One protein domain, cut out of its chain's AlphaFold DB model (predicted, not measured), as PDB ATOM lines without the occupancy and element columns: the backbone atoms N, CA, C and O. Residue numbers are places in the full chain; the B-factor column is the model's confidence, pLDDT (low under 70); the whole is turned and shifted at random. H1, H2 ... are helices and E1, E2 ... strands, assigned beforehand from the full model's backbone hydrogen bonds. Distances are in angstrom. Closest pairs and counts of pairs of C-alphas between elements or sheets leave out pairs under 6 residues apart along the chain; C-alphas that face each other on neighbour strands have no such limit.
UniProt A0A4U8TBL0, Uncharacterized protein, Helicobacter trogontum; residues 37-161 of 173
ATOM      1  N   TYR A  37      39.348 -55.214  28.799       65.56
ATOM      2  CA  TYR A  37      39.981 -56.177  29.682       65.56
ATOM      3  C   TYR A  37      40.175 -55.554  31.059       65.56
ATOM      4  O   TYR A  37      40.480 -54.367  31.178       65.56
ATOM      5  N   ILE A  38      40.028 -56.377  32.098       70.12
ATOM      6  CA  ILE A  38      40.524 -56.033  33.425       70.12
ATOM      7  C   ILE A  38      41.725 -56.906  33.764       70.12
ATOM      8  O   ILE A  38      41.636 -58.133  33.798       70.12
ATOM      9  N   GLN A  39      42.851 -56.260  34.028       70.19
ATOM     10  CA  GLN A  39      44.000 -56.886  34.648       70.19
ATOM     11  C   GLN A  39      43.829 -56.813  36.161       70.19
ATOM     12  O   GLN A  39      43.663 -55.736  36.727       70.19
ATOM     13  N   LEU A  40      43.881 -57.968  36.814       72.38
ATOM     14  CA  LEU A  40      43.945 -58.084  38.261       72.38
ATOM     15  C   LEU A  40      45.224 -58.834  38.610       72.38
ATOM     16  O   LEU A  40      45.435 -59.956  38.147       72.38
ATOM     17  N   TYR A  41      46.075 -58.220  39.422       70.19
ATOM     18  CA  TYR A  41      47.295 -58.872  39.872       70.19
ATOM     19  C   TYR A  41      46.966 -60.000  40.861       70.19
ATOM     20  O   TYR A  41      46.165 -59.828  41.784       70.19
ATOM     21  N   ILE A  42      47.576 -61.172  40.668       68.44
ATOM     22  CA  ILE A  42      47.273 -62.382  41.451       68.44
ATOM     23  C   ILE A  42      47.605 -62.179  42.937       68.44
ATOM     24  O   ILE A  42      46.817 -62.553  43.802       68.44
ATOM     25  N   ASP A  43      48.721 -61.521  43.251       67.69
ATOM     26  CA  ASP A  43      49.119 -61.165  44.621       67.69
ATOM     27  C   ASP A  43      48.141 -60.178  45.284       67.69
ATOM     28  O   ASP A  43      48.054 -60.108  46.515       67.69
ATOM     29  N   LYS A  44      47.370 -59.440  44.473       72.88
ATOM     30  CA  LYS A  44      46.308 -58.534  44.924       72.88
ATOM     31  C   LYS A  44      44.939 -59.206  45.025       72.88
ATOM     32  O   LYS A  44      44.053 -58.666  45.684       72.88
ATOM     33  N   PHE A  45      44.761 -60.413  44.486       76.31
ATOM     34  CA  PHE A  45      43.493 -61.149  44.567       76.31
ATOM     35  C   PHE A  45      43.051 -61.394  46.019       76.31
ATOM     36  O   PHE A  45      41.880 -61.212  46.358       76.31
ATOM     37  N   GLN A  46      43.996 -61.710  46.911       78.88
ATOM     38  CA  GLN A  46      43.724 -61.892  48.344       78.88
ATOM     39  C   GLN A  46      43.103 -60.654  49.009       78.88
ATOM     40  O   GLN A  46      42.409 -60.779  50.017       78.88
ATOM     41  N   PHE A  47      43.330 -59.452  48.468       79.19
ATOM     42  CA  PHE A  47      42.727 -58.238  49.006       79.19
ATOM     43  C   PHE A  47      41.226 -58.231  48.731       79.19
ATOM     44  O   PHE A  47      40.461 -57.832  49.606       79.19
ATOM     45  N   ILE A  48      40.784 -58.707  47.557       83.75
ATOM     46  CA  ILE A  48      39.355 -58.785  47.209       83.75
ATOM     47  C   ILE A  48      38.624 -59.706  48.185       83.75
ATOM     48  O   ILE A  48      37.523 -59.384  48.623       83.75
ATOM     49  N   ALA A  49      39.256 -60.812  48.588       81.75
ATOM     50  CA  ALA A  49      38.682 -61.751  49.549       81.75
ATOM     51  C   ALA A  49      38.408 -61.127  50.934       81.75
ATOM     52  O   ALA A  49      37.606 -61.662  51.694       81.75
ATOM     53  N   LYS A  50      39.036 -59.988  51.264       85.00
ATOM     54  CA  LYS A  50      38.807 -59.258  52.521       85.00
ATOM     55  C   LYS A  50      37.574 -58.350  52.479       85.00
ATOM     56  O   LYS A  50      37.267 -57.726  53.494       85.00
ATOM     57  N   LEU A  51      36.909 -58.190  51.335       89.19
ATOM     58  CA  LEU A  51      35.719 -57.345  51.195       89.19
ATOM     59  C   LEU A  51      34.451 -58.067  51.660       89.19
ATOM     60  O   LEU A  51      34.328 -59.285  51.536       89.19
ATOM     61  N   GLU A  52      33.471 -57.305  52.149       92.69
ATOM     62  CA  GLU A  52      32.134 -57.844  52.413       92.69
ATOM     63  C   GLU A  52      31.528 -58.428  51.122       92.69
ATOM     64  O   GLU A  52      31.637 -57.845  50.041       92.69
ATOM     65  N   GLY A  53      30.840 -59.571  51.215       93.06
ATOM     66  CA  GLY A  53      30.331 -60.278  50.032       93.06
ATOM     67  C   GLY A  53      29.399 -59.437  49.148       93.06
ATOM     68  O   GLY A  53      29.405 -59.578  47.925       93.06
ATOM     69  N   MET A  54      28.625 -58.520  49.740       94.44
ATOM     70  CA  MET A  54      27.812 -57.571  48.971       94.44
ATOM     71  C   MET A  54      28.674 -56.496  48.292       94.44
ATOM     72  O   MET A  54      28.425 -56.153  47.138       94.44
ATOM     73  N   THR A  55      29.717 -56.009  48.964       94.94
ATOM     74  CA  THR A  55      30.684 -55.054  48.406       94.94
ATOM     75  C   THR A  55      31.409 -55.640  47.198       94.94
ATOM     76  O   THR A  55      31.529 -54.952  46.188       94.94
ATOM     77  N   ILE A  56      31.778 -56.926  47.227       92.94
ATOM     78  CA  ILE A  56      32.356 -57.636  46.070       92.94
ATOM     79  C   ILE A  56      31.381 -57.647  44.884       92.94
ATOM     80  O   ILE A  56      31.773 -57.341  43.759       92.94
ATOM     81  N   LYS A  57      30.099 -57.959  45.122       93.56
ATOM     82  CA  LYS A  57      29.064 -57.969  44.068       93.56
ATOM     83  C   LYS A  57      28.819 -56.580  43.476       93.56
ATOM     84  O   LYS A  57      28.581 -56.449  42.279       93.56
ATOM     85  N   ILE A  58      28.854 -55.540  44.306       94.00
ATOM     86  CA  ILE A  58      28.704 -54.157  43.844       94.00
ATOM     87  C   ILE A  58      29.946 -53.745  43.043       94.00
ATOM     88  O   ILE A  58      29.803 -53.202  41.951       94.00
ATOM     89  N   LEU A  59      31.150 -54.057  43.535       91.25
ATOM     90  CA  LEU A  59      32.417 -53.798  42.848       91.25
ATOM     91  C   LEU A  59      32.468 -54.463  41.472       91.25
ATOM     92  O   LEU A  59      32.815 -53.795  40.504       91.25
ATOM     93  N   SER A  60      32.069 -55.733  41.360       88.94
ATOM     94  CA  SER A  60      32.077 -56.435  40.073       88.94
ATOM     95  C   SER A  60      31.152 -55.770  39.054       88.94
ATOM     96  O   SER A  60      31.553 -55.545  37.916       88.94
ATOM     97  N   LEU A  61      29.948 -55.355  39.463       90.25
ATOM     98  CA  LEU A  61      29.035 -54.633  38.574       90.25
ATOM     99  C   LEU A  61      29.552 -53.249  38.182       90.25
ATOM    100  O   LEU A  61      29.359 -52.851  37.032       90.25
ATOM    101  N   MET A  62      30.192 -52.528  39.104       89.56
ATOM    102  CA  MET A  62      30.805 -51.231  38.818       89.56
ATOM    103  C   MET A  62      31.953 -51.375  37.820       89.56
ATOM    104  O   MET A  62      31.989 -50.655  36.828       89.56
ATOM    105  N   ILE A  63      32.837 -52.347  38.034       84.44
ATOM    106  CA  ILE A  63      33.952 -52.630  37.132       84.44
ATOM    107  C   ILE A  63      33.448 -52.970  35.727       84.44
ATOM    108  O   ILE A  63      33.929 -52.418  34.745       84.44
ATOM    109  N   SER A  64      32.447 -53.847  35.621       80.81
ATOM    110  CA  SER A  64      31.966 -54.308  34.317       80.81
ATOM    111  C   SER A  64      31.168 -53.266  33.531       80.81
ATOM    112  O   SER A  64      30.997 -53.442  32.331       80.81
ATOM    113  N   ASN A  65      30.610 -52.234  34.179       78.94
ATOM    114  CA  ASN A  65      29.621 -51.354  33.533       78.94
ATOM    115  C   ASN A  65      29.854 -49.854  33.732       78.94
ATOM    116  O   ASN A  65      29.127 -49.055  33.144       78.94
ATOM    117  N   CYS A  66      30.776 -49.449  34.604       77.81
ATOM    118  CA  CYS A  66      30.897 -48.054  35.031       77.81
ATOM    119  C   CYS A  66      32.310 -47.487  34.892       77.81
ATOM    120  O   CYS A  66      32.478 -46.300  35.151       77.81
ATOM    121  N   VAL A  67      33.304 -48.287  34.499       73.44
ATOM    122  CA  VAL A  67      34.678 -47.803  34.325       73.44
ATOM    123  C   VAL A  67      34.815 -47.148  32.958       73.44
ATOM    124  O   VAL A  67      34.509 -47.755  31.929       73.44
ATOM    125  N   THR A  68      35.253 -45.895  32.946       68.31
ATOM    126  CA  THR A  68      35.594 -45.195  31.714       68.31
ATOM    127  C   THR A  68      36.889 -45.754  31.142       68.31
ATOM    128  O   THR A  68      37.843 -46.080  31.849       68.31
ATOM    129  N   TYR A  69      36.912 -45.871  29.820       58.34
ATOM    130  CA  TYR A  69      38.101 -46.264  29.082       58.34
ATOM    131  C   TYR A  69      39.232 -45.243  29.327       58.34
ATOM    132  O   TYR A  69      38.973 -44.039  29.326       58.34
ATOM    133  N   ASN A  70      40.464 -45.722  29.524       57.25
ATOM    134  CA  ASN A  70      41.712 -44.961  29.715       57.25
ATOM    135  C   ASN A  70      41.932 -44.177  31.026       57.25
ATOM    136  O   ASN A  70      43.076 -43.802  31.260       57.25
ATOM    137  N   ASP A  71      40.938 -43.918  31.886       65.94
ATOM    138  CA  ASP A  71      41.164 -43.106  33.113       65.94
ATOM    139  C   ASP A  71      40.885 -43.856  34.428       65.94
ATOM    140  O   ASP A  71      40.942 -43.275  35.513       65.94
ATOM    141  N   ASN A  72      40.573 -45.161  34.357       71.88
ATOM    142  CA  ASN A  72      40.211 -45.979  35.525       71.88
ATOM    143  C   ASN A  72      39.111 -45.327  36.399       71.88
ATOM    144  O   ASN A  72      38.971 -45.638  37.583       71.88
ATOM    145  N   GLU A  73      38.328 -44.406  35.833       82.12
ATOM    146  CA  GLU A  73      37.356 -43.598  36.553       82.12
ATOM    147  C   GLU A  73      36.004 -44.307  36.544       82.12
ATOM    148  O   GLU A  73      35.498 -44.743  35.511       82.12
ATOM    149  N   LEU A  74      35.386 -44.424  37.713       84.69
ATOM    150  CA  LEU A  74      34.039 -44.941  37.867       84.69
ATOM    151  C   LEU A  74      33.020 -43.825  37.649       84.69
ATOM    152  O   LEU A  74      32.683 -43.067  38.563       84.69
ATOM    153  N   ASN A  75      32.428 -43.806  36.460       82.69
ATOM    154  CA  ASN A  75      31.274 -42.974  36.165       82.69
ATOM    155  C   ASN A  75      30.010 -43.580  36.795       82.69
ATOM    156  O   ASN A  75      29.249 -44.324  36.169       82.69
ATOM    157  N   LEU A  76      29.768 -43.260  38.065       85.75
ATOM    158  CA  LEU A  76      28.656 -43.804  38.841       85.75
ATOM    159  C   LEU A  76      27.420 -42.882  38.848       85.75
ATOM    160  O   LEU A  76      26.993 -42.388  39.897       85.75
ATOM    161  N   SER A  77      26.831 -42.671  37.669       85.56
ATOM    162  CA  SER A  77      25.599 -41.890  37.494       85.56
ATOM    163  C   SER A  77      24.394 -42.455  38.270       85.56
ATOM    164  O   SER A  77      24.355 -43.631  38.652       85.56
ATOM    165  N   SER A  78      23.348 -41.639  38.448       88.00
ATOM    166  CA  SER A  78      22.078 -42.070  39.058       88.00
ATOM    167  C   SER A  78      21.456 -43.272  38.339       88.00
ATOM    168  O   SER A  78      20.924 -44.172  38.988       88.00
ATOM    169  N   MET A  79      21.580 -43.334  37.008       89.00
ATOM    170  CA  MET A  79      21.096 -44.461  36.207       89.00
ATOM    171  C   MET A  79      21.887 -45.742  36.495       89.00
ATOM    172  O   MET A  79      21.296 -46.811  36.649       89.00
ATOM    173  N   HIS A  80      23.214 -45.651  36.616       89.75
ATOM    174  CA  HIS A  80      24.050 -46.803  36.961       89.75
ATOM    175  C   HIS A  80      23.727 -47.331  38.360       89.75
ATOM    176  O   HIS A  80      23.540 -48.535  38.535       89.75
ATOM    177  N   ARG A  81      23.554 -46.435  39.339       91.81
ATOM    178  CA  ARG A  81      23.115 -46.811  40.691       91.81
ATOM    179  C   ARG A  81      21.762 -47.514  40.669       91.81
ATOM    180  O   ARG A  81      21.620 -48.549  41.313       91.81
ATOM    181  N   ALA A  82      20.796 -47.001  39.905       93.06
ATOM    182  CA  ALA A  82      19.485 -47.631  39.752       93.06
ATOM    183  C   ALA A  82      19.589 -49.057  39.194       93.06
ATOM    184  O   ALA A  82      19.001 -49.978  39.758       93.06
ATOM    185  N   ARG A  83      20.408 -49.268  38.157       92.56
ATOM    186  CA  ARG A  83      20.646 -50.601  37.582       92.56
ATOM    187  C   ARG A  83      21.283 -51.567  38.581       92.56
ATOM    188  O   ARG A  83      20.853 -52.713  38.667       92.56
ATOM    189  N   ILE A  84      22.272 -51.115  39.356       94.25
ATOM    190  CA  ILE A  84      22.911 -51.939  40.397       94.25
ATOM    191  C   ILE A  84      21.896 -52.316  41.482       94.25
ATOM    192  O   ILE A  84      21.804 -53.488  41.846       94.25
ATOM    193  N   MET A  85      21.105 -51.346  41.958       95.69
ATOM    194  CA  MET A  85      20.049 -51.587  42.949       95.69
ATOM    195  C   MET A  85      19.052 -52.636  42.466       95.69
ATOM    196  O   MET A  85      18.735 -53.560  43.208       95.69
ATOM    197  N   GLN A  86      18.608 -52.524  41.215       95.81
ATOM    198  CA  GLN A  86      17.633 -53.438  40.632       95.81
ATOM    199  C   GLN A  86      18.217 -54.845  40.433       95.81
ATOM    200  O   GLN A  86      17.571 -55.832  40.771       95.81
ATOM    201  N   LYS A  87      19.460 -54.948  39.945       95.25
ATOM    202  CA  LYS A  87      20.120 -56.232  39.660       95.25
ATOM    203  C   LYS A  87      20.482 -57.022  40.918       95.25
ATOM    204  O   LYS A  87      20.454 -58.248  40.891       95.25
ATOM    205  N   LEU A  88      20.840 -56.335  42.003       95.31
ATOM    206  CA  LEU A  88      21.206 -56.972  43.275       95.31
ATOM    207  C   LEU A  88      20.071 -56.971  44.308       95.31
ATOM    208  O   LEU A  88      20.252 -57.538  45.383       95.31
ATOM    209  N   ASN A  89      18.928 -56.352  43.997       96.06
ATOM    210  CA  ASN A  89      17.813 -56.128  44.919       96.06
ATOM    211  C   ASN A  89      18.257 -55.466  46.241       96.06
ATOM    212  O   ASN A  89      18.027 -55.982  47.336       96.06
ATOM    213  N   ILE A  90      18.947 -54.328  46.133       96.81
ATOM    214  CA  ILE A  90      19.515 -53.588  47.271       96.81
ATOM    215  C   ILE A  90      19.071 -52.126  47.293       96.81
ATOM    216  O   ILE A  90      18.664 -51.558  46.282       96.81
ATOM    217  N   LYS A  91      19.220 -51.481  48.453       96.00
ATOM    218  CA  LYS A  91      18.972 -50.042  48.627       96.00
ATOM    219  C   LYS A  91      20.224 -49.217  48.318       96.00
ATOM    220  O   LYS A  91      21.346 -49.664  48.549       96.00
ATOM    221  N   ASN A  92      20.046 -47.953  47.922       94.25
ATOM    222  CA  ASN A  92      21.161 -47.031  47.641       94.25
ATOM    223  C   ASN A  92      22.118 -46.868  48.840       94.25
ATOM    224  O   ASN A  92      23.321 -46.713  48.657       94.25
ATOM    225  N   ALA A  93      21.607 -46.966  50.073       95.56
ATOM    226  CA  ALA A  93      22.426 -46.931  51.286       95.56
ATOM    227  C   ALA A  93      23.502 -48.034  51.313       95.56
ATOM    228  O   ALA A  93      24.618 -47.792  51.769       95.56
ATOM    229  N   GLN A  94      23.204 -49.221  50.772       96.31
ATOM    230  CA  GLN A  94      24.168 -50.321  50.674       96.31
ATOM    231  C   GLN A  94      25.259 -50.018  49.642       96.31
ATOM    232  O   GLN A  94      26.420 -50.323  49.891       96.31
ATOM    233  N   ILE A  95      24.919 -49.346  48.535       95.00
ATOM    234  CA  ILE A  95      25.906 -48.859  47.559       95.00
ATOM    235  C   ILE A  95      26.824 -47.820  48.211       95.00
ATOM    236  O   ILE A  95      28.039 -47.900  48.073       95.00
ATOM    237  N   THR A  96      26.269 -46.869  48.965       94.50
ATOM    238  CA  THR A  96      27.069 -45.865  49.685       94.50
ATOM    239  C   THR A  96      28.006 -46.505  50.712       94.50
ATOM    240  O   THR A  96      29.172 -46.121  50.786       94.50
ATOM    241  N   ARG A  97      27.535 -47.509  51.465       96.19
ATOM    242  CA  ARG A  97      28.370 -48.271  52.407       96.19
ATOM    243  C   ARG A  97      29.499 -49.015  51.690       96.19
ATOM    244  O   ARG A  97      30.639 -48.920  52.129       96.19
ATOM    245  N   ALA A  98      29.192 -49.683  50.579       95.88
ATOM    246  CA  ALA A  98      30.184 -50.383  49.767       95.88
ATOM    247  C   ALA A  98      31.248 -49.426  49.209       95.88
ATOM    248  O   ALA A  98      32.434 -49.706  49.315       95.88
ATOM    249  N   LEU A  99      30.854 -48.260  48.681       94.12
ATOM    250  CA  LEU A  99      31.803 -47.244  48.209       94.12
ATOM    251  C   LEU A  99      32.732 -46.760  49.323       94.12
ATOM    252  O   LEU A  99      33.920 -46.559  49.077       94.12
ATOM    253  N   ARG A 100      32.207 -46.592  50.543       94.31
ATOM    254  CA  ARG A 100      33.017 -46.210  51.702       94.31
ATOM    255  C   ARG A 100      34.034 -47.299  52.044       94.31
ATOM    256  O   ARG A 100      35.214 -46.989  52.124       94.31
ATOM    257  N   GLU A 101      33.596 -48.552  52.157       94.69
ATOM    258  CA  GLU A 101      34.485 -49.693  52.420       94.69
ATOM    259  C   GLU A 101      35.575 -49.824  51.344       94.69
ATOM    260  O   GLU A 101      36.742 -50.034  51.660       94.69
ATOM    261  N   LEU A 102      35.214 -49.670  50.067       92.88
ATOM    262  CA  LEU A 102      36.162 -49.732  48.955       92.88
ATOM    263  C   LEU A 102      37.201 -48.606  49.010       92.88
ATOM    264  O   LEU A 102      38.351 -48.839  48.646       92.88
ATOM    265  N   CYS A 103      36.820 -47.412  49.475       91.62
ATOM    266  CA  CYS A 103      37.771 -46.326  49.709       91.62
ATOM    267  C   CYS A 103      38.676 -46.619  50.912       91.62
ATOM    268  O   CYS A 103      39.892 -46.505  50.801       91.62
ATOM    269  N   GLU A 104      38.099 -47.044  52.039       90.31
ATOM    270  CA  GLU A 104      38.835 -47.385  53.267       90.31
ATOM    271  C   GLU A 104      39.860 -48.504  53.033       90.31
ATOM    272  O   GLU A 104      40.951 -48.477  53.593       90.31
ATOM    273  N   LYS A 105      39.533 -49.476  52.175       87.75
ATOM    274  CA  LYS A 105      40.405 -50.611  51.835       87.75
ATOM    275  C   LYS A 105      41.299 -50.368  50.616       87.75
ATOM    276  O   LYS A 105      41.954 -51.300  50.156       87.75
ATOM    277  N   GLY A 106      41.317 -49.148  50.078       86.69
ATOM    278  CA  GLY A 106      42.228 -48.754  49.003       86.69
ATOM    279  C   GLY A 106      41.910 -49.342  47.625       86.69
ATOM    280  O   GLY A 106      42.770 -49.313  46.749       86.69
ATOM    281  N   PHE A 107      40.699 -49.858  47.396       87.56
ATOM    282  CA  PHE A 107      40.244 -50.277  46.062       87.56
ATOM    283  C   PHE A 107      39.872 -49.087  45.186       87.56
ATOM    284  O   PHE A 107      40.051 -49.133  43.968       87.56
ATOM    285  N   LEU A 108      39.340 -48.038  45.816       89.94
ATOM    286  CA  LEU A 108      38.926 -46.803  45.173       89.94
ATOM    287  C   LEU A 108      39.576 -45.605  45.851       89.94
ATOM    288  O   LEU A 108      39.738 -45.577  47.067       89.94
ATOM    289  N   ARG A 109      39.850 -44.567  45.069       87.25
ATOM    290  CA  ARG A 109      40.139 -43.232  45.582       87.25
ATOM    291  C   ARG A 109      38.987 -42.314  45.239       87.25
ATOM    292  O   ARG A 109      38.583 -42.222  44.085       87.25
ATOM    293  N   LYS A 110      38.463 -41.629  46.248       88.62
ATOM    294  CA  LYS A 110      37.463 -40.580  46.070       88.62
ATOM    295  C   LYS A 110      38.168 -39.287  45.662       88.62
ATOM    296  O   LYS A 110      39.038 -38.818  46.391       88.62
ATOM    297  N   GLU A 111      37.769 -38.699  44.543       84.81
ATOM    298  CA  GLU A 111      38.319 -37.441  44.032       84.81
ATOM    299  C   GLU A 111      37.204 -36.411  43.848       84.81
ATOM    300  O   GLU A 111      36.105 -36.728  43.392       84.81
ATOM    301  N   ALA A 112      37.464 -35.164  44.235       81.88
ATOM    302  CA  ALA A 112      36.547 -34.062  43.976       81.88
ATOM    303  C   ALA A 112      36.878 -33.462  42.605       81.88
ATOM    304  O   ALA A 112      37.966 -32.925  42.417       81.88
ATOM    305  N   ILE A 113      35.937 -33.531  41.662       77.25
ATOM    306  CA  ILE A 113      36.052 -32.831  40.372       77.25
ATOM    307  C   ILE A 113      35.859 -31.325  40.602       77.25
ATOM    308  O   ILE A 113      36.537 -30.494  40.009       77.25
ATOM    309  N   ASN A 114      34.923 -30.969  41.484       78.69
ATOM    310  CA  ASN A 114      34.726 -29.614  41.992       78.69
ATOM    311  C   ASN A 114      34.018 -29.671  43.356       78.69
ATOM    312  O   ASN A 114      33.798 -30.748  43.907       78.69
ATOM    313  N   SER A 115      33.620 -28.517  43.900       71.75
ATOM    314  CA  SER A 115      32.988 -28.406  45.224       71.75
ATOM    315  C   SER A 115      31.698 -29.220  45.406       71.75
ATOM    316  O   SER A 115      31.266 -29.411  46.541       71.75
ATOM    317  N   ARG A 116      31.069 -29.705  44.324       70.19
ATOM    318  CA  ARG A 116      29.798 -30.453  44.364       70.19
ATOM    319  C   ARG A 116      29.864 -31.836  43.719       70.19
ATOM    320  O   ARG A 116      28.999 -32.664  43.996       70.19
ATOM    321  N   LEU A 117      30.849 -32.087  42.861       77.38
ATOM    322  CA  LEU A 117      30.966 -33.321  42.091       77.38
ATOM    323  C   LEU A 117      32.126 -34.172  42.594       77.38
ATOM    324  O   LEU A 117      33.268 -33.725  42.674       77.38
ATOM    325  N   ILE A 118      31.799 -35.421  42.902       83.00
ATOM    326  CA  ILE A 118      32.733 -36.443  43.354       83.00
ATOM    327  C   ILE A 118      32.801 -37.519  42.281       83.00
ATOM    328  O   ILE A 118      31.761 -37.998  41.824       83.00
ATOM    329  N   THR A 119      34.015 -37.947  41.968       85.88
ATOM    330  CA  THR A 119      34.284 -39.154  41.199       85.88
ATOM    331  C   THR A 119      35.095 -40.154  42.017       85.88
ATOM    332  O   THR A 119      35.595 -39.843  43.100       85.88
ATOM    333  N   TYR A 120      35.170 -41.386  41.528       88.94
ATOM    334  CA  TYR A 120      35.939 -42.454  42.149       88.94
ATOM    335  C   TYR A 120      36.886 -43.036  41.109       88.94
ATOM    336  O   TYR A 120      36.437 -43.407  40.032       88.94
ATOM    337  N   LYS A 121      38.172 -43.166  41.427       84.81
ATOM    338  CA  LYS A 121      39.153 -43.834  40.562       84.81
ATOM    339  C   LYS A 121      39.518 -45.202  41.120       84.81
ATOM    340  O   LYS A 121      39.713 -45.333  42.329       84.81
ATOM    341  N   LEU A 122      39.598 -46.213  40.258       83.50
ATOM    342  CA  LEU A 122      40.130 -47.526  40.610       83.50
ATOM    343  C   LEU A 122      41.614 -47.401  40.940       83.50
ATOM    344  O   LEU A 122      42.355 -46.706  40.247       83.50
ATOM    345  N   ASN A 123      42.041 -48.094  41.994       81.50
ATOM    346  CA  ASN A 123      43.452 -48.164  42.333       81.50
ATOM    347  C   ASN A 123      44.193 -48.969  41.255       81.50
ATOM    348  O   ASN A 123      43.946 -50.174  41.123       81.50
ATOM    349  N   PRO A 124      45.124 -48.348  40.516       74.31
ATOM    350  CA  PRO A 124      45.752 -48.999  39.388       74.31
ATOM    351  C   PRO A 124      46.771 -50.067  39.833       74.31
ATOM    352  O   PRO A 124      47.067 -50.988  39.079       74.31
ATOM    353  N   ASN A 125      47.239 -50.024  41.091       71.50
ATOM    354  CA  ASN A 125      48.054 -51.095  41.683       71.50
ATOM    355  C   ASN A 125      47.259 -52.394  41.908       71.50
ATOM    356  O   ASN A 125      47.849 -53.437  42.181       71.50
ATOM    357  N   ILE A 126      45.924 -52.327  41.867       73.00
ATOM    358  CA  ILE A 126      45.032 -53.481  42.032       73.00
ATOM    359  C   ILE A 126      44.405 -53.846  40.686       73.00
ATOM    360  O   ILE A 126      44.375 -55.024  40.333       73.00
ATOM    361  N   PHE A 127      43.937 -52.849  39.930       73.81
ATOM    362  CA  PHE A 127      43.211 -53.041  38.678       73.81
ATOM    363  C   PHE A 127      43.849 -52.272  37.521       73.81
ATOM    364  O   PHE A 127      44.012 -51.063  37.606       73.81
ATOM    365  N   GLY A 128      44.095 -52.927  36.392       64.44
ATOM    366  CA  GLY A 128      44.271 -52.244  35.108       64.44
ATOM    367  C   GLY A 128      42.993 -52.366  34.283       64.44
ATOM    368  O   GLY A 128      42.532 -53.486  34.084       64.44
ATOM    369  N   TYR A 129      42.413 -51.266  33.800       61.97
ATOM    370  CA  TYR A 129      41.286 -51.298  32.860       61.97
ATOM    371  C   TYR A 129      41.655 -50.583  31.557       61.97
ATOM    372  O   TYR A 129      41.687 -49.355  31.500       61.97
ATOM    373  N   ASP A 130      41.965 -51.355  30.516       59.56
ATOM    374  CA  ASP A 130      42.359 -50.831  29.204       59.56
ATOM    375  C   ASP A 130      42.243 -51.928  28.126       59.56
ATOM    376  O   ASP A 130      41.874 -53.074  28.403       59.56
ATOM    377  N   SER A 131      42.570 -51.596  26.878       56.22
ATOM    378  CA  SER A 131      42.789 -52.585  25.828       56.22
ATOM    379  C   SER A 131      43.963 -53.505  26.175       56.22
ATOM    380  O   SER A 131      44.938 -53.098  26.814       56.22
ATOM    381  N   PHE A 132      43.915 -54.746  25.689       55.44
ATOM    382  CA  PHE A 132      44.953 -55.751  25.945       55.44
ATOM    383  C   PHE A 132      46.374 -55.266  25.596       55.44
ATOM    384  O   PHE A 132      47.333 -55.535  26.322       55.44
ATOM    385  N   ASN A 133      46.512 -54.500  24.510       55.09
ATOM    386  CA  ASN A 133      47.798 -53.962  24.066       55.09
ATOM    387  C   ASN A 133      48.353 -52.890  25.016       55.09
ATOM    388  O   ASN A 133      49.572 -52.822  25.192       55.09
ATOM    389  N   THR A 134      47.490 -52.076  25.633       59.56
ATOM    390  CA  THR A 134      47.897 -51.065  26.622       59.56
ATOM    391  C   THR A 134      48.215 -51.710  27.969       59.56
ATOM    392  O   THR A 134      49.237 -51.394  28.572       59.56
ATOM    393  N   LEU A 135      47.400 -52.676  28.409       57.41
ATOM    394  CA  LEU A 135      47.636 -53.427  29.648       57.41
ATOM    395  C   LEU A 135      48.996 -54.134  29.636       57.41
ATOM    396  O   LEU A 135      49.739 -54.069  30.609       57.41
ATOM    397  N   LYS A 136      49.399 -54.708  28.494       51.25
ATOM    398  CA  LYS A 136      50.722 -55.336  28.331       51.25
ATOM    399  C   LYS A 136      51.896 -54.371  28.574       51.25
ATOM    400  O   LYS A 136      53.001 -54.823  28.882       51.25
ATOM    401  N   LYS A 137      51.684 -53.062  28.406       53.97
ATOM    402  CA  LYS A 137      52.692 -52.020  28.644       53.97
ATOM    403  C   LYS A 137      52.698 -51.510  30.089       53.97
ATOM    404  O   LYS A 137      53.704 -50.938  30.497       53.97
ATOM    405  N   GLN A 138      51.634 -51.735  30.863       54.53
ATOM    406  CA  GLN A 138      51.592 -51.383  32.283       54.53
ATOM    407  C   GLN A 138      52.510 -52.328  33.067       54.53
ATOM    408  O   GLN A 138      52.258 -53.531  33.164       54.53
ATOM    409  N   LYS A 139      53.606 -51.791  33.613       50.31
ATOM    410  CA  LYS A 139      54.542 -52.530  34.469       50.31
ATOM    411  C   LYS A 139      54.560 -51.905  35.857       50.31
ATOM    412  O   LYS A 139      54.826 -50.715  36.011       50.31
ATOM    413  N   MET A 140      54.291 -52.724  36.871       47.84
ATOM    414  CA  MET A 140      54.462 -52.335  38.267       47.84
ATOM    415  C   MET A 140      55.948 -52.464  38.617       47.84
ATOM    416  O   MET A 140      56.490 -53.570  38.622       47.84
ATOM    417  N   ASN A 141      56.618 -51.337  38.860       43.38
ATOM    418  CA  ASN A 141      58.030 -51.307  39.225       43.38
ATOM    419  C   ASN A 141      58.148 -51.203  40.749       43.38
ATOM    420  O   ASN A 141      57.722 -50.219  41.354       43.38
ATOM    421  N   PHE A 142      58.743 -52.213  41.375       38.84
ATOM    422  CA  PHE A 142      59.099 -52.169  42.790       38.84
ATOM    423  C   PHE A 142      60.487 -51.537  42.918       38.84
ATOM    424  O   PHE A 142      61.469 -52.095  42.429       38.84
ATOM    425  N   GLN A 143      60.577 -50.361  43.539       39.44
ATOM    426  CA  GLN A 143      61.852 -49.746  43.900       39.44
ATOM    427  C   GLN A 143      62.079 -49.904  45.398       39.44
ATOM    428  O   GLN A 143      61.348 -49.351  46.214       39.44
ATOM    429  N   CYS A 144      63.122 -50.642  45.756       33.22
ATOM    430  CA  CYS A 144      63.596 -50.718  47.129       33.22
ATOM    431  C   CYS A 144      64.648 -49.619  47.318       33.22
ATOM    432  O   CYS A 144      65.701 -49.662  46.681       33.22
ATOM    433  N   VAL A 145      64.346 -48.604  48.128       46.72
ATOM    434  CA  VAL A 145      65.287 -47.522  48.439       46.72
ATOM    435  C   VAL A 145      65.850 -47.778  49.831       46.72
ATOM    436  O   VAL A 145      65.111 -47.754  50.815       46.72
ATOM    437  N   PHE A 146      67.151 -48.050  49.900       41.09
ATOM    438  CA  PHE A 146      67.880 -48.158  51.159       41.09
ATOM    439  C   PHE A 146      68.363 -46.766  51.572       41.09
ATOM    440  O   PHE A 146      69.120 -46.129  50.839       41.09
ATOM    441  N   ASP A 147      67.902 -46.298  52.725       60.16
ATOM    442  CA  ASP A 147      68.413 -45.097  53.375       60.16
ATOM    443  C   ASP A 147      69.630 -45.489  54.222       60.16
ATOM    444  O   ASP A 147      69.494 -46.169  55.241       60.16
ATOM    445  N   PHE A 148      70.822 -45.092  53.772       64.94
ATOM    446  CA  PHE A 148      72.081 -45.398  54.452       64.94
ATOM    447  C   PHE A 148      72.282 -44.599  55.742       64.94
ATOM    448  O   PHE A 148      73.009 -45.069  56.614       64.94
ATOM    449  N   ASP A 149      71.628 -43.444  55.885       66.12
ATOM    450  CA  ASP A 149      71.789 -42.572  57.050       66.12
ATOM    451  C   ASP A 149      70.953 -43.087  58.227       66.12
ATOM    452  O   ASP A 149      71.417 -43.118  59.366       66.12
ATOM    453  N   ASN A 150      69.737 -43.562  57.940       74.31
ATOM    454  CA  ASN A 150      68.831 -44.113  58.951       74.31
ATOM    455  C   ASN A 150      68.856 -45.648  59.038       74.31
ATOM    456  O   ASN A 150      68.200 -46.221  59.908       74.31
ATOM    457  N   LEU A 151      69.598 -46.325  58.151       62.38
ATOM    458  CA  LEU A 151      69.617 -47.789  57.998       62.38
ATOM    459  C   LEU A 151      68.214 -48.388  57.797       62.38
ATOM    460  O   LEU A 151      67.921 -49.501  58.240       62.38
ATOM    461  N   THR A 152      67.329 -47.650  57.127       41.00
ATOM    462  CA  THR A 152      65.946 -48.068  56.880       41.00
ATOM    463  C   THR A 152      65.727 -48.428  55.420       41.00
ATOM    464  O   THR A 152      66.153 -47.717  54.512       41.00
ATOM    465  N   ILE A 153      64.995 -49.517  55.182       39.59
ATOM    466  CA  ILE A 153      64.536 -49.901  53.847       39.59
ATOM    467  C   ILE A 153      63.136 -49.332  53.635       39.59
ATOM    468  O   ILE A 153      62.226 -49.629  54.406       39.59
ATOM    469  N   THR A 154      62.958 -48.550  52.571       47.91
ATOM    470  CA  THR A 154      61.644 -48.057  52.147       47.91
ATOM    471  C   THR A 154      61.269 -48.691  50.814       47.91
ATOM    472  O   THR A 154      61.960 -48.517  49.807       47.91
ATOM    473  N   GLU A 155      60.163 -49.426  50.792       36.88
ATOM    474  CA  GLU A 155      59.629 -50.023  49.574       36.88
ATOM    475  C   GLU A 155      58.707 -49.008  48.884       36.88
ATOM    476  O   GLU A 155      57.672 -48.621  49.422       36.88
ATOM    477  N   LYS A 156      59.098 -48.529  47.699       47.03
ATOM    478  CA  LYS A 156      58.284 -47.627  46.877       47.03
ATOM    479  C   LYS A 156      57.725 -48.398  45.692       47.03
ATOM    480  O   LYS A 156      58.464 -48.849  44.817       47.03
ATOM    481  N   VAL A 157      56.404 -48.527  45.648       44.47
ATOM    482  CA  VAL A 157      55.705 -49.078  44.485       44.47
ATOM    483  C   VAL A 157      55.483 -47.942  43.496       44.47
ATOM    484  O   VAL A 157      54.756 -46.995  43.781       44.47
ATOM    485  N   LYS A 158      56.121 -48.017  42.329       45.47
ATOM    486  CA  LYS A 158      55.956 -47.028  41.266       45.47
ATOM    487  C   LYS A 158      55.218 -47.672  40.097       45.47
ATOM    488  O   LYS A 158      55.732 -48.569  39.432       45.47
ATOM    489  N   MET A 159      54.000 -47.206  39.851       43.41
ATOM    490  CA  MET A 159      53.238 -47.556  38.655       43.41
ATOM    491  C   MET A 159      53.610 -46.599  37.531       43.41
ATOM    492  O   MET A 159      53.392 -45.394  37.640       43.41
ATOM    493  N   GLU A 160      54.177 -47.131  36.454       46.66
ATOM    494  CA  GLU A 160      54.403 -46.373  35.230       46.66
ATOM    495  C   GLU A 160      53.352 -46.800  34.208       46.66
ATOM    496  O   GLU A 160      53.402 -47.894  33.647       46.66
ATOM    497  N   THR A 161      52.370 -45.922  34.006       43.50
ATOM    498  CA  THR A 161      51.370 -46.062  32.951       43.50
ATOM    499  C   THR A 161      51.610 -44.977  31.913       43.50
ATOM    500  O   THR A 161      51.572 -43.789  32.229       43.50
TER     501      THR A 161
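What this domain is: This is residues 37 to 161 of the 173 residues of an uncharacterized protein of Helicobacter trogontum (UniProt A0A4U8TBL0). A body of three crossed helices, H2, H3 and H4, has the hairpin E2 and E3 at one end of H4, and a long second hairpin, E5 and E6, reaches away from this body as an arm whose tip, residues 147 to 152, sticks out. Between body and arm lie the small pair E1 and E4 and the short H5. The printed part has 125 residues, with five named helices and six named strands that follow along the chain as E1 H1 H2 H3 H4 E2 E3 E4 H5 E5 E6; there are three antiparallel two-stranded sheets, E1 - E4, E2 - E3 and E5 - E6, and the class is mixed, helices and strands. It is only just loose, close to compact, with a radius of gyration of the C-alphas of 16.7 A, and elongated, spanning 56 by 33 by 33 A.

How they stand to each other: Look first at the hairpin of E5, residues 139 to 147, and E6, residues 152 to 160, antiparallel at 157 degrees, with N 143 and O 156 at 2.9 A. A tight link joins E5 to H5, residues 132 to 135, whose Phe 132 has its C-alpha 6.2 A from that of Tyr 37 in E1, residues 37 to 40. E1 is antiparallel to E4, residues 127 to 130, with N 39 and O 128 at 2.8 A. E4 and E3, residues 118 to 122, meet only through their link. E3 forms a hairpin with E2, residues 108 to 112, with N 109 and O 121 at 2.8 A. The closest C-alphas of E2 and H4, residues 92 to 104, are those of Leu 108 and Leu 102, 5.5 A apart. H4 touches H2, residues 53 to 66, about perpendicular at 89 degrees, H2 using residues 54 to 58 alone; Thr 55 and Ala 98 have the closest C-alphas, 4.9 A. H3, residues 78 to 88, touches H2 at a steep tilt of 46 degrees, closest at the C-alphas of Ile 84 and Leu 61, 6.9 A. H1, residues 42 to 48, is close to H2 but not clearly touching, with C-alphas 48 and 56 at 7.2 A. In H2, H3 and H4 every O i to N i+4 pair is within hydrogen-bond range; in H1 0 of 3 are, against 3 of 4 O i to N i+3 pairs, and H5 is too short for an i+4 pair.

Where its parts are: Find C-alpha 37, where E1 begins, at (39.981, -56.177, 29.682). H2 runs 19.4 A, H4 18.6 A, and E5 and E6 24.6 A each; E6 ends at C-alpha 160, (54.403, -46.373, 35.230).

The domain as a whole: The C-alphas farthest apart, Gln 86 and Asp 149, are 57.6 A apart. The printed part has no cut, and H2 to H3 is the long link. Confidence is low at residues 128 to 149 and 151 to 161, among others.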